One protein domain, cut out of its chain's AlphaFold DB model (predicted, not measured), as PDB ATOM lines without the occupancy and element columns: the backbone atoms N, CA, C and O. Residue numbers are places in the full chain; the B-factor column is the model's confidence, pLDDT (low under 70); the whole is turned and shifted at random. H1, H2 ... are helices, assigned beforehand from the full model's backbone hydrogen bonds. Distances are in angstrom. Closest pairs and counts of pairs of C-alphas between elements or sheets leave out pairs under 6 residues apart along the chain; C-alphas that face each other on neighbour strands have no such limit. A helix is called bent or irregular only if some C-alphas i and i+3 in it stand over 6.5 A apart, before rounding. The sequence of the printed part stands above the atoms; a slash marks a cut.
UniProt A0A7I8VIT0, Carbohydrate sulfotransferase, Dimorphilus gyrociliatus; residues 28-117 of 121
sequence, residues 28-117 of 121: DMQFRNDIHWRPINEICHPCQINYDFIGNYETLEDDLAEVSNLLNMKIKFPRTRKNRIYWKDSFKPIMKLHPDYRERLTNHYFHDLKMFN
ATOM      1  N   ASP A  28     169.539 185.352 156.386       59.41
ATOM      2  CA  ASP A  28     168.768 186.196 157.278       59.41
ATOM      3  C   ASP A  28     168.403 185.445 158.563       59.41
ATOM      4  O   ASP A  28     167.626 184.487 158.586       59.41
ATOM      5  N   MET A  29     169.048 185.863 159.646       58.41
ATOM      6  CA  MET A  29     168.874 185.317 160.986       58.41
ATOM      7  C   MET A  29     167.465 185.587 161.527       58.41
ATOM      8  O   MET A  29     166.970 184.798 162.323       58.41
ATOM      9  N   GLN A  30     166.799 186.654 161.067       62.12
ATOM     10  CA  GLN A  30     165.469 187.031 161.548       62.12
ATOM     11  C   GLN A  30     164.404 186.020 161.124       62.12
ATOM     12  O   GLN A  30     163.572 185.645 161.940       62.12
ATOM     13  N   PHE A  31     164.478 185.503 159.894       61.72
ATOM     14  CA  PHE A  31     163.522 184.500 159.421       61.72
ATOM     15  C   PHE A  31     163.708 183.134 160.099       61.72
ATOM     16  O   PHE A  31     162.732 182.469 160.423       61.72
ATOM     17  N   ARG A  32     164.956 182.736 160.397       60.47
ATOM     18  CA  ARG A  32     165.237 181.524 161.196       60.47
ATOM     19  C   ARG A  32     164.743 181.620 162.641       60.47
ATOM     20  O   ARG A  32     164.553 180.590 163.280       60.47
ATOM     21  N   ASN A  33     164.554 182.838 163.138       65.38
ATOM     22  CA  ASN A  33     164.060 183.104 164.483       65.38
ATOM     23  C   ASN A  33     162.546 183.365 164.512       65.38
ATOM     24  O   ASN A  33     162.020 183.651 165.588       65.38
ATOM     25  N   ASP A  34     161.843 183.277 163.374       82.44
ATOM     26  CA  ASP A  34     160.387 183.375 163.374       82.44
ATOM     27  C   ASP A  34     159.794 182.124 164.034       82.44
ATOM     28  O   ASP A  34     159.840 181.011 163.503       82.44
ATOM     29  N   ILE A  35     159.236 182.331 165.224       84.00
ATOM     30  CA  ILE A  35     158.652 181.283 166.056       84.00
ATOM     31  C   ILE A  35     157.469 180.577 165.385       84.00
ATOM     32  O   ILE A  35     157.139 179.468 165.785       84.00
ATOM     33  N   HIS A  36     156.830 181.186 164.380       85.94
ATOM     34  CA  HIS A  36     155.662 180.595 163.723       85.94
ATOM     35  C   HIS A  36     156.023 179.395 162.844       85.94
ATOM     36  O   HIS A  36     155.193 178.510 162.652       85.94
ATOM     37  N   TRP A  37     157.241 179.371 162.294       86.44
ATOM     38  CA  TRP A  37     157.657 178.358 161.316       86.44
ATOM     39  C   TRP A  37     158.792 177.474 161.815       86.44
ATOM     40  O   TRP A  37     159.136 176.492 161.160       86.44
ATOM     41  N   ARG A  38     159.379 177.804 162.964       87.31
ATOM     42  CA  ARG A  38     160.406 176.982 163.589       87.31
ATOM     43  C   ARG A  38     159.772 175.733 164.228       87.31
ATOM     44  O   ARG A  38     158.678 175.844 164.781       87.31
ATOM     45  N   PRO A  39     160.437 174.564 164.173       89.88
ATOM     46  CA  PRO A  39     159.929 173.354 164.811       89.88
ATOM     47  C   PRO A  39     159.600 173.562 166.297       89.88
ATOM     48  O   PRO A  39     160.362 174.196 167.036       89.88
ATOM     49  N   ILE A  40     158.466 173.027 166.747       89.94
ATOM     50  CA  ILE A  40     157.947 173.207 168.112       89.94
ATOM     51  C   ILE A  40     158.894 172.585 169.135       89.94
ATOM     52  O   ILE A  40     159.138 173.174 170.191       89.94
ATOM     53  N   ASN A  41     159.509 171.450 168.811       90.38
ATOM     54  CA  ASN A  41     160.504 170.791 169.644       90.38
ATOM     55  C   ASN A  41     161.711 171.698 169.934       90.38
ATOM     56  O   ASN A  41     162.344 171.551 170.980       90.38
ATOM     57  N   GLU A  42     162.026 172.634 169.036       90.00
ATOM     58  CA  GLU A  42     163.123 173.584 169.208       90.00
ATOM     59  C   GLU A  42     162.745 174.841 170.000       90.00
ATOM     60  O   GLU A  42     163.644 175.560 170.437       90.00
ATOM     61  N   ILE A  43     161.453 175.143 170.142       90.56
ATOM     62  CA  ILE A  43     160.976 176.303 170.908       90.56
ATOM     63  C   ILE A  43     160.563 175.874 172.319       90.56
ATOM     64  O   ILE A  43     160.896 176.544 173.293       90.56
ATOM     65  N   CYS A  44     159.855 174.751 172.440       90.81
ATOM     66  CA  CYS A  44     159.327 174.265 173.712       90.81
ATOM     67  C   CYS A  44     160.331 173.408 174.493       90.81
ATOM     68  O   CYS A  44     160.149 173.202 175.682       90.81
ATOM     69  N   HIS A  45     161.392 172.897 173.861       91.12
ATOM     70  CA  HIS A  45     162.410 172.084 174.540       91.12
ATOM     71  C   HIS A  45     161.828 170.970 175.445       91.12
ATOM     72  O   HIS A  45     162.190 170.869 176.621       91.12
ATOM     73  N   PRO A  46     160.953 170.091 174.923       89.31
ATOM     74  CA  PRO A  46     160.223 169.112 175.734       89.31
ATOM     75  C   PRO A  46     161.115 168.069 176.420       89.31
ATOM     76  O   PRO A  46     160.685 167.404 177.351       89.31
ATOM     77  N   CYS A  47     162.368 167.919 175.982       88.31
ATOM     78  CA  CYS A  47     163.348 167.065 176.653       88.31
ATOM     79  C   CYS A  47     164.038 167.746 177.849       88.31
ATOM     80  O   CYS A  47     164.719 167.070 178.615       88.31
ATOM     81  N   GLN A  48     163.938 169.072 177.975       93.94
ATOM     82  CA  GLN A  48     164.618 169.869 179.006       93.94
ATOM     83  C   GLN A  48     163.642 170.455 180.031       93.94
ATOM     84  O   GLN A  48     164.061 170.809 181.131       93.94
ATOM     85  N   ILE A  49     162.361 170.570 179.673       93.88
ATOM     86  CA  ILE A  49     161.301 171.096 180.530       93.88
ATOM     87  C   ILE A  49     160.340 169.957 180.878       93.88
ATOM     88  O   ILE A  49     159.814 169.284 179.994       93.88
ATOM     89  N   ASN A  50     160.092 169.765 182.175       93.81
ATOM     90  CA  ASN A  50     159.118 168.796 182.672       93.81
ATOM     91  C   ASN A  50     157.720 169.414 182.617       93.81
ATOM     92  O   ASN A  50     157.309 170.110 183.542       93.81
ATOM     93  N   TYR A  51     157.018 169.192 181.512       91.12
ATOM     94  CA  TYR A  51     155.636 169.629 181.354       91.12
ATOM     95  C   TYR A  51     154.682 168.706 182.117       91.12
ATOM     96  O   TYR A  51     154.696 167.496 181.904       91.12
ATOM     97  N   ASP A  52     153.806 169.284 182.941       89.38
ATOM     98  CA  ASP A  52     152.699 168.548 183.569       89.38
ATOM     99  C   ASP A  52     151.593 168.202 182.559       89.38
ATOM    100  O   ASP A  52     150.846 167.242 182.739       89.38
ATOM    101  N   PHE A  53     151.483 168.995 181.486       88.12
ATOM    102  CA  PHE A  53     150.471 168.842 180.448       88.12
ATOM    103  C   PHE A  53     150.980 169.323 179.080       88.12
ATOM    104  O   PHE A  53     151.559 170.407 178.976       88.12
ATOM    105  N   ILE A  54     150.720 168.541 178.027       88.69
ATOM    106  CA  ILE A  54     150.924 168.905 176.617       88.69
ATOM    107  C   ILE A  54     149.628 168.567 175.877       88.69
ATOM    108  O   ILE A  54     149.218 167.408 175.873       88.69
ATOM    109  N   GLY A  55     148.995 169.570 175.270       86.88
ATOM    110  CA  GLY A  55     147.739 169.405 174.536       86.88
ATOM    111  C   GLY A  55     147.904 169.423 173.014       86.88
ATOM    112  O   GLY A  55     148.915 169.906 172.499       86.88
ATOM    113  N   ASN A  56     146.885 168.942 172.305       85.31
ATOM    114  CA  ASN A  56     146.753 168.953 170.853       85.31
ATOM    115  C   ASN A  56     145.608 169.875 170.419       85.31
ATOM    116  O   ASN A  56     144.560 169.968 171.060       85.31
ATOM    117  N   TYR A  57     145.767 170.532 169.270       80.50
ATOM    118  CA  TYR A  57     144.712 171.396 168.734       80.50
ATOM    119  C   TYR A  57     143.461 170.605 168.328       80.50
ATOM    120  O   TYR A  57     142.345 171.119 168.400       80.50
ATOM    121  N   GLU A  58     143.637 169.351 167.920       80.38
ATOM    122  CA  GLU A  58     142.577 168.430 167.523       80.38
ATOM    123  C   GLU A  58     141.668 168.036 168.689       80.38
ATOM    124  O   GLU A  58     140.476 167.818 168.472       80.38
ATOM    125  N   THR A  59     142.221 167.968 169.901       84.38
ATOM    126  CA  THR A  59     141.520 167.607 171.143       84.38
ATOM    127  C   THR A  59     141.400 168.793 172.093       84.38
ATOM    128  O   THR A  59     141.121 168.611 173.271       84.38
ATOM    129  N   LEU A  60     141.549 170.022 171.583       84.31
ATOM    130  CA  LEU A  60     141.658 171.225 172.407       84.31
ATOM    131  C   LEU A  60     140.511 171.369 173.418       84.31
ATOM    132  O   LEU A  60     140.753 171.740 174.555       84.31
ATOM    133  N   GLU A  61     139.260 171.085 173.042       83.69
ATOM    134  CA  GLU A  61     138.130 171.186 173.983       83.69
ATOM    135  C   GLU A  61     138.240 170.179 175.145       83.69
ATOM    136  O   GLU A  61     137.972 170.550 176.290       83.69
ATOM    137  N   ASP A  62     138.669 168.946 174.862       87.06
ATOM    138  CA  ASP A  62     138.819 167.871 175.851       87.06
ATOM    139  C   ASP A  62     140.039 168.124 176.750       87.06
ATOM    140  O   ASP A  62     139.943 168.099 177.977       87.06
ATOM    141  N   ASP A  63     141.166 168.488 176.140       89.44
ATOM    142  CA  ASP A  63     142.414 168.862 176.805       89.44
ATOM    143  C   ASP A  63     142.203 169.989 177.819       89.44
ATOM    144  O   ASP A  63     142.677 169.953 178.957       89.44
ATOM    145  N   LEU A  64     141.439 171.002 177.416       87.19
ATOM    146  CA  LEU A  64     141.127 172.145 178.255       87.19
ATOM    147  C   LEU A  64     140.191 171.791 179.416       87.19
ATOM    148  O   LEU A  64     140.305 172.394 180.488       87.19
ATOM    149  N   ALA A  65     139.284 170.828 179.228       87.88
ATOM    150  CA  ALA A  65     138.463 170.306 180.315       87.88
ATOM    151  C   ALA A  65     139.329 169.583 181.356       87.88
ATOM    152  O   ALA A  65     139.142 169.804 182.555       87.88
ATOM    153  N   GLU A  66     140.329 168.814 180.922       90.31
ATOM    154  CA  GLU A  66     141.225 168.124 181.853       90.31
ATOM    155  C   GLU A  66     142.148 169.066 182.613       90.31
ATOM    156  O   GLU A  66     142.284 168.944 183.831       90.31
ATOM    157  N   VAL A  67     142.697 170.086 181.954       90.75
ATOM    158  CA  VAL A  67     143.452 171.140 182.652       90.75
ATOM    159  C   VAL A  67     142.573 171.843 183.694       90.75
ATOM    160  O   VAL A  67     143.025 172.125 184.805       90.75
ATOM    161  N   SER A  68     141.298 172.088 183.377       89.88
ATOM    162  CA  SER A  68     140.329 172.664 184.319       89.88
ATOM    163  C   SER A  68     140.158 171.784 185.567       89.88
ATOM    164  O   SER A  68     140.157 172.304 186.687       89.88
ATOM    165  N   ASN A  69     140.051 170.464 185.381       89.38
ATOM    166  CA  ASN A  69     139.918 169.487 186.463       89.38
ATOM    167  C   ASN A  69     141.186 169.409 187.321       89.38
ATOM    168  O   ASN A  69     141.099 169.497 188.546       89.38
ATOM    169  N   LEU A  70     142.360 169.301 186.688       89.69
ATOM    170  CA  LEU A  70     143.660 169.214 187.363       89.69
ATOM    171  C   LEU A  70     143.931 170.430 188.253       89.69
ATOM    172  O   LEU A  70     144.449 170.291 189.360       89.69
ATOM    173  N   LEU A  71     143.547 171.619 187.790       90.56
ATOM    174  CA  LEU A  71     143.720 172.861 188.539       90.56
ATOM    175  C   LEU A  71     142.599 173.116 189.558       90.56
ATOM    176  O   LEU A  71     142.676 174.092 190.303       90.56
ATOM    177  N   ASN A  72     141.554 172.279 189.599       90.69
ATOM    178  CA  ASN A  72     140.334 172.502 190.384       90.69
ATOM    179  C   ASN A  72     139.756 173.920 190.176       90.69
ATOM    180  O   ASN A  72     139.304 174.595 191.105       90.69
ATOM    181  N   MET A  73     139.807 174.397 188.932       89.69
ATOM    182  CA  MET A  73     139.356 175.727 188.535       89.69
ATOM    183  C   MET A  73     138.307 175.597 187.449       89.69
ATOM    184  O   MET A  73     138.421 174.758 186.568       89.69
ATOM    185  N   LYS A  74     137.293 176.464 187.459       82.94
ATOM    186  CA  LYS A  74     136.305 176.521 186.377       82.94
ATOM    187  C   LYS A  74     136.799 177.458 185.280       82.94
ATOM    188  O   LYS A  74     136.543 178.662 185.340       82.94
ATOM    189  N   ILE A  75     137.484 176.916 184.278       80.62
ATOM    190  CA  ILE A  75     138.005 177.707 183.163       80.62
ATOM    191  C   ILE A  75     136.957 177.741 182.045       80.62
ATOM    192  O   ILE A  75     136.493 176.711 181.562       80.62
ATOM    193  N   LYS A  76     136.532 178.945 181.644       73.31
ATOM    194  CA  LYS A  76     135.657 179.138 180.480       73.31
ATOM    195  C   LYS A  76     136.492 179.581 179.293       73.31
ATOM    196  O   LYS A  76     136.884 180.742 179.218       73.31
ATOM    197  N   PHE A  77     136.692 178.680 178.346       69.94
ATOM    198  CA  PHE A  77     137.327 179.024 177.085       69.94
ATOM    199  C   PHE A  77     136.319 179.673 176.131       69.94
ATOM    200  O   PHE A  77     135.142 179.285 176.115       69.94
ATOM    201  N   PRO A  78     136.731 180.691 175.353       70.75
ATOM    202  CA  PRO A  78     135.873 181.252 174.324       70.75
ATOM    203  C   PRO A  78     135.506 180.129 173.357       70.75
ATOM    204  O   PRO A  78     136.382 179.397 172.905       70.75
ATOM    205  N   ARG A  79     134.210 179.982 173.044       64.25
ATOM    206  CA  ARG A  79     133.759 179.024 172.029       64.25
ATOM    207  C   ARG A  79     134.502 179.333 170.737       64.25
ATOM    208  O   ARG A  79     134.199 180.326 170.071       64.25
ATOM    209  N   THR A  80     135.470 178.498 170.393       59.81
ATOM    210  CA  THR A  80     136.135 178.563 169.103       59.81
ATOM    211  C   THR A  80     135.053 178.355 168.058       59.81
ATOM    212  O   THR A  80     134.251 177.418 168.144       59.81
ATOM    213  N   ARG A  81     134.955 179.264 167.079       56.16
ATOM    214  CA  ARG A  81     134.130 178.984 165.900       56.16
ATOM    215  C   ARG A  81     134.600 177.629 165.389       56.16
ATOM    216  O   ARG A  81     135.799 177.456 165.192       56.16
ATOM    217  N   LYS A  82     133.677 176.679 165.211       57.00
ATOM    218  CA  LYS A  82     133.939 175.361 164.613       57.00
ATOM    219  C   LYS A  82     134.292 175.519 163.131       57.00
ATOM    220  O   LYS A  82     133.663 174.914 162.270       57.00
ATOM    221  N   ASN A  83     135.293 176.332 162.814       52.19
ATOM    222  CA  ASN A  83     136.019 176.241 161.569       52.19
ATOM    223  C   ASN A  83     136.869 174.984 161.720       52.19
ATOM    224  O   ASN A  83     138.047 175.057 162.053       52.19
ATOM    225  N   ARG A  84     136.224 173.819 161.574       55.38
ATOM    226  CA  ARG A  84     136.904 172.533 161.452       55.38
ATOM    227  C   ARG A  84     137.656 172.569 160.128       55.38
ATOM    228  O   ARG A  84     137.209 171.993 159.143       55.38
ATOM    229  N   ILE A  85     138.768 173.290 160.082       54.91
ATOM    230  CA  ILE A  85     139.839 172.892 159.187       54.91
ATOM    231  C   ILE A  85     140.252 171.547 159.766       54.91
ATOM    232  O   ILE A  85     140.881 171.488 160.821       54.91
ATOM    233  N   TYR A  86     139.767 170.459 159.169       62.88
ATOM    234  CA  TYR A  86     140.253 169.147 159.551       62.88
ATOM    235  C   TYR A  86     141.761 169.190 159.329       62.88
ATOM    236  O   TYR A  86     142.213 169.599 158.261       62.88
ATOM    237  N   TRP A  87     142.559 168.789 160.315       63.81
ATOM    238  CA  TRP A  87     144.012 168.692 160.151       63.81
ATOM    239  C   TRP A  87     144.371 167.903 158.873       63.81
ATOM    240  O   TRP A  87     145.278 168.275 158.137       63.81
ATOM    241  N   LYS A  88     143.538 166.911 158.515       65.94
ATOM    242  CA  LYS A  88     143.601 166.153 157.254       65.94
ATOM    243  C   LYS A  88     143.508 167.029 156.002       65.94
ATOM    244  O   LYS A  88     144.194 166.777 155.016       65.94
ATOM    245  N   ASP A  89     142.681 168.071 156.024       73.44
ATOM    246  CA  ASP A  89     142.584 169.035 154.926       73.44
ATOM    247  C   ASP A  89     143.841 169.909 154.822       73.44
ATOM    248  O   ASP A  89     144.219 170.291 153.712       73.44
ATOM    249  N   SER A  90     144.532 170.152 155.941       72.19
ATOM    250  CA  SER A  90     145.792 170.911 155.984       72.19
ATOM    251  C   SER A  90     146.956 170.175 155.312       72.19
ATOM    252  O   SER A  90     147.899 170.817 154.855       72.19
ATOM    253  N   PHE A  91     146.873 168.847 155.163       79.38
ATOM    254  CA  PHE A  91     147.873 168.050 154.442       79.38
ATOM    255  C   PHE A  91     147.653 167.995 152.925       79.38
ATOM    256  O   PHE A  91     148.587 167.697 152.176       79.38
ATOM    257  N   LYS A  92     146.462 168.352 152.424       83.69
ATOM    258  CA  LYS A  92     146.169 168.344 150.976       83.69
ATOM    259  C   LYS A  92     147.139 169.195 150.146       83.69
ATOM    260  O   LYS A  92     147.549 168.725 149.084       83.69
ATOM    261  N   PRO A  93     147.528 170.416 150.561       85.31
ATOM    262  CA  PRO A  93     148.536 171.197 149.848       85.31
ATOM    263  C   PRO A  93     149.922 170.538 149.868       85.31
ATOM    264  O   PRO A  93     150.620 170.584 148.860       85.31
ATOM    265  N   ILE A  94     150.291 169.873 150.969       86.75
ATOM    266  CA  ILE A  94     151.580 169.178 151.125       86.75
ATOM    267  C   ILE A  94     151.683 168.008 150.152       86.75
ATOM    268  O   ILE A  94     152.688 167.886 149.455       86.75
ATOM    269  N   MET A  95     150.625 167.210 150.005       86.25
ATOM    270  CA  MET A  95     150.599 166.098 149.046       86.25
ATOM    271  C   MET A  95     150.774 166.547 147.586       86.25
ATOM    272  O   MET A  95     151.261 165.776 146.762       86.25
ATOM    273  N   LYS A  96     150.421 167.795 147.256       88.12
ATOM    274  CA  LYS A  96     150.555 168.355 145.900       88.12
ATOM    275  C   LYS A  96     151.954 168.888 145.577       88.12
ATOM    276  O   LYS A  96     152.215 169.171 144.414       88.12
ATOM    277  N   LEU A  97     152.836 169.030 146.569       88.56
ATOM    278  CA  LEU A  97     154.208 169.504 146.364       88.56
ATOM    279  C   LEU A  97     155.045 168.498 145.566       88.56
ATOM    280  O   LEU A  97     154.793 167.294 145.612       88.56
ATOM    281  N   HIS A  98     156.109 168.981 144.921       90.31
ATOM    282  CA  HIS A  98     157.149 168.119 144.357       90.31
ATOM    283  C   HIS A  98     157.734 167.166 145.431       90.31
ATOM    284  O   HIS A  98     157.945 167.610 146.564       90.31
ATOM    285  N   PRO A  99     158.044 165.889 145.110       90.56
ATOM    286  CA  PRO A  99     158.547 164.914 146.084       90.56
ATOM    287  C   PRO A  99     159.743 165.397 146.919       90.56
ATOM    288  O   PRO A  99     159.721 165.227 148.133       90.56
ATOM    289  N   ASP A 100     160.719 166.072 146.297       91.12
ATOM    290  CA  ASP A 100     161.876 166.665 147.000       91.12
ATOM    291  C   ASP A 100     161.452 167.665 148.090       91.12
ATOM    292  O   ASP A 100     161.949 167.628 149.215       91.12
ATOM    293  N   TYR A 101     160.489 168.546 147.789       91.19
ATOM    294  CA  TYR A 101     159.999 169.507 148.775       91.19
ATOM    295  C   TYR A 101     159.245 168.821 149.907       91.19
ATOM    296  O   TYR A 101     159.387 169.246 151.051       91.19
ATOM    297  N   ARG A 102     158.489 167.752 149.623       91.19
ATOM    298  CA  ARG A 102     157.826 166.963 150.671       91.19
ATOM    299  C   ARG A 102     158.842 166.315 151.598       91.19
ATOM    300  O   ARG A 102     158.753 166.511 152.801       91.19
ATOM    301  N   GLU A 103     159.827 165.611 151.048       91.88
ATOM    302  CA  GLU A 103     160.864 164.938 151.836       91.88
ATOM    303  C   GLU A 103     161.626 165.930 152.721       91.88
ATOM    304  O   GLU A 103     161.779 165.724 153.924       91.88
ATOM    305  N   ARG A 104     162.051 167.059 152.149       92.25
ATOM    306  CA  ARG A 104     162.778 168.094 152.890       92.25
ATOM    307  C   ARG A 104     161.925 168.763 153.962       92.25
ATOM    308  O   ARG A 104     162.455 169.061 155.029       92.25
ATOM    309  N   LEU A 105     160.636 168.989 153.704       91.00
ATOM    310  CA  LEU A 105     159.702 169.541 154.687       91.00
ATOM    311  C   LEU A 105     159.445 168.556 155.832       91.00
ATOM    312  O   LEU A 105     159.510 168.953 156.993       91.00
ATOM    313  N   THR A 106     159.247 167.275 155.525       90.88
ATOM    314  CA  THR A 106     159.123 166.211 156.531       90.88
ATOM    315  C   THR A 106     160.383 166.115 157.386       90.88
ATOM    316  O   THR A 106     160.292 166.065 158.609       90.88
ATOM    317  N   ASN A 107     161.564 166.163 156.768       91.94
ATOM    318  CA  ASN A 107     162.833 166.156 157.495       91.94
ATOM    319  C   ASN A 107     163.012 167.407 158.368       91.94
ATOM    320  O   ASN A 107     163.582 167.310 159.452       91.94
ATOM    321  N   HIS A 108     162.517 168.569 157.927       90.75
ATOM    322  CA  HIS A 108     162.579 169.808 158.705       90.75
ATOM    323  C   HIS A 108     161.766 169.724 160.008       90.75
ATOM    324  O   HIS A 108     162.248 170.183 161.038       90.75
ATOM    325  N   TYR A 109     160.592 169.085 159.982       91.25
ATOM    326  CA  TYR A 109     159.707 168.924 161.147       91.25
ATOM    327  C   TYR A 109     159.771 167.533 161.798       91.25
ATOM    328  O   TYR A 109     158.919 167.193 162.615       91.25
ATOM    329  N   PHE A 110     160.768 166.705 161.471       92.31
ATOM    330  CA  PHE A 110     160.805 165.284 161.841       92.31
ATOM    331  C   PHE A 110     160.529 165.011 163.330       92.31
ATOM    332  O   PHE A 110     159.760 164.110 163.669       92.31
ATOM    333  N   HIS A 111     161.154 165.783 164.222       91.94
ATOM    334  CA  HIS A 111     160.997 165.600 165.662       91.94
ATOM    335  C   HIS A 111     159.580 165.915 166.144       91.94
ATOM    336  O   HIS A 111     159.049 165.146 166.942       91.94
ATOM    337  N   ASP A 112     158.961 166.976 165.625       91.06
ATOM    338  CA  ASP A 112     157.573 167.327 165.936       91.06
ATOM    339  C   ASP A 112     156.622 166.228 165.470       91.06
ATOM    340  O   ASP A 112     155.808 165.727 166.242       91.06
ATOM    341  N   LEU A 113     156.777 165.782 164.224       90.88
ATOM    342  CA  LEU A 113     155.921 164.749 163.638       90.88
ATOM    343  C   LEU A 113     155.992 163.446 164.424       90.88
ATOM    344  O   LEU A 113     154.966 162.829 164.706       90.88
ATOM    345  N   LYS A 114     157.202 163.064 164.842       90.44
ATOM    346  CA  LYS A 114     157.415 161.895 165.692       90.44
ATOM    347  C   LYS A 114     156.816 162.079 167.086       90.44
ATOM    348  O   LYS A 114     156.247 161.133 167.620       90.44
ATOM    349  N   MET A 115     156.968 163.259 167.685       88.06
ATOM    350  CA  MET A 115     156.488 163.544 169.037       88.06
ATOM    351  C   MET A 115     154.960 163.532 169.124       88.06
ATOM    352  O   MET A 115     154.411 162.975 170.070       88.06
ATOM    353  N   PHE A 116     154.288 164.103 168.125       86.56
ATOM    354  CA  PHE A 116     152.828 164.218 168.068       86.56
ATOM    355  C   PHE A 116     152.157 163.105 167.251       86.56
ATOM    356  O   PHE A 116     150.949 163.128 167.039       86.56
ATOM    357  N   ASN A 117     152.929 162.100 166.823       87.56
ATOM    358  CA  ASN A 117     152.446 160.931 166.087       87.56
ATOM    359  C   ASN A 117     151.651 161.287 164.812       87.56
ATOM    360  O   ASN A 117     150.655 160.642 164.480       87.56
TER     361      ASN A 117
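What this domain is: This is residues 28 to 117 of the 121 residues of the protein "Carbohydrate sulfotransferase" of Dimorphilus gyrociliatus (UniProt A0A7I8VIT0). Six helices are strung along a loose, open loop with an arm: H2, the long stretch 45 to 56, H4, H5 and H6 go round a hollow middle, with H6 coming back to H2 and Glu 58 of H3 coming close to Trp 87 of H4, while H3 runs outward from there as the arm and H1 lies off the loop, touching no helix. The long stretch 71 to 86 folds back along H3 on its way to H4. The printed part has 90 residues, with six named helices in the order H1 to H6 and no named strand, and its class is all helix. The whole is loose, with a radius of gyration of the C-alphas of 16.4 A and spans of 48 by 33 by 26 A.

Where its parts are: Find C-alpha 29 at (168.874, 185.317, 160.986), where H1, residues 29 to 32, begins. Next comes H2, residues 40 to 44. At C-alpha 57, (144.712, 171.396, 168.734), H3 begins and runs 18.8 A to residue 70; it is irregular, with C-alphas 58 and 61 8.3 A apart. H4, residues 87 to 95, is 13.2 A long and only just irregular: C-alphas 90 and 93 are 6.7 A apart. H5, residues 99 to 108, covers 14.1 A, and H6, residues 110 to 115, ends at (156.488, 163.544, 169.037).

How they stand to each other: H1 touches no helix. H2 and H6 only just touch, with 3 pairs of C-alphas within 8 A, the closest being Asn 41 and Asp 112 at 5.9 A. H3 and H4 are close but not clearly touching, with closest C-alphas Glu 58 and Trp 87 at 7.5 A. So are H4 and H5, at Ile 94 and Arg 102, 6.6 A. Each O i to N i+4 pair is within hydrogen-bond range in H2, H5 and H6; H3 has 8 of 10, H4 has 2 of 5 beside 4 of 6 O i to N i+3 pairs, and H1 is too short for one.

The domain as a whole: The C-alphas of Asn 72 and His 98, the two farthest apart, are 49.2 A apart. The printed part has no cut; the links H2 to H3 and H3 to H4 are long. Look for pLDDT under 70 at residues 28 to 33, 77 and 79 to 88.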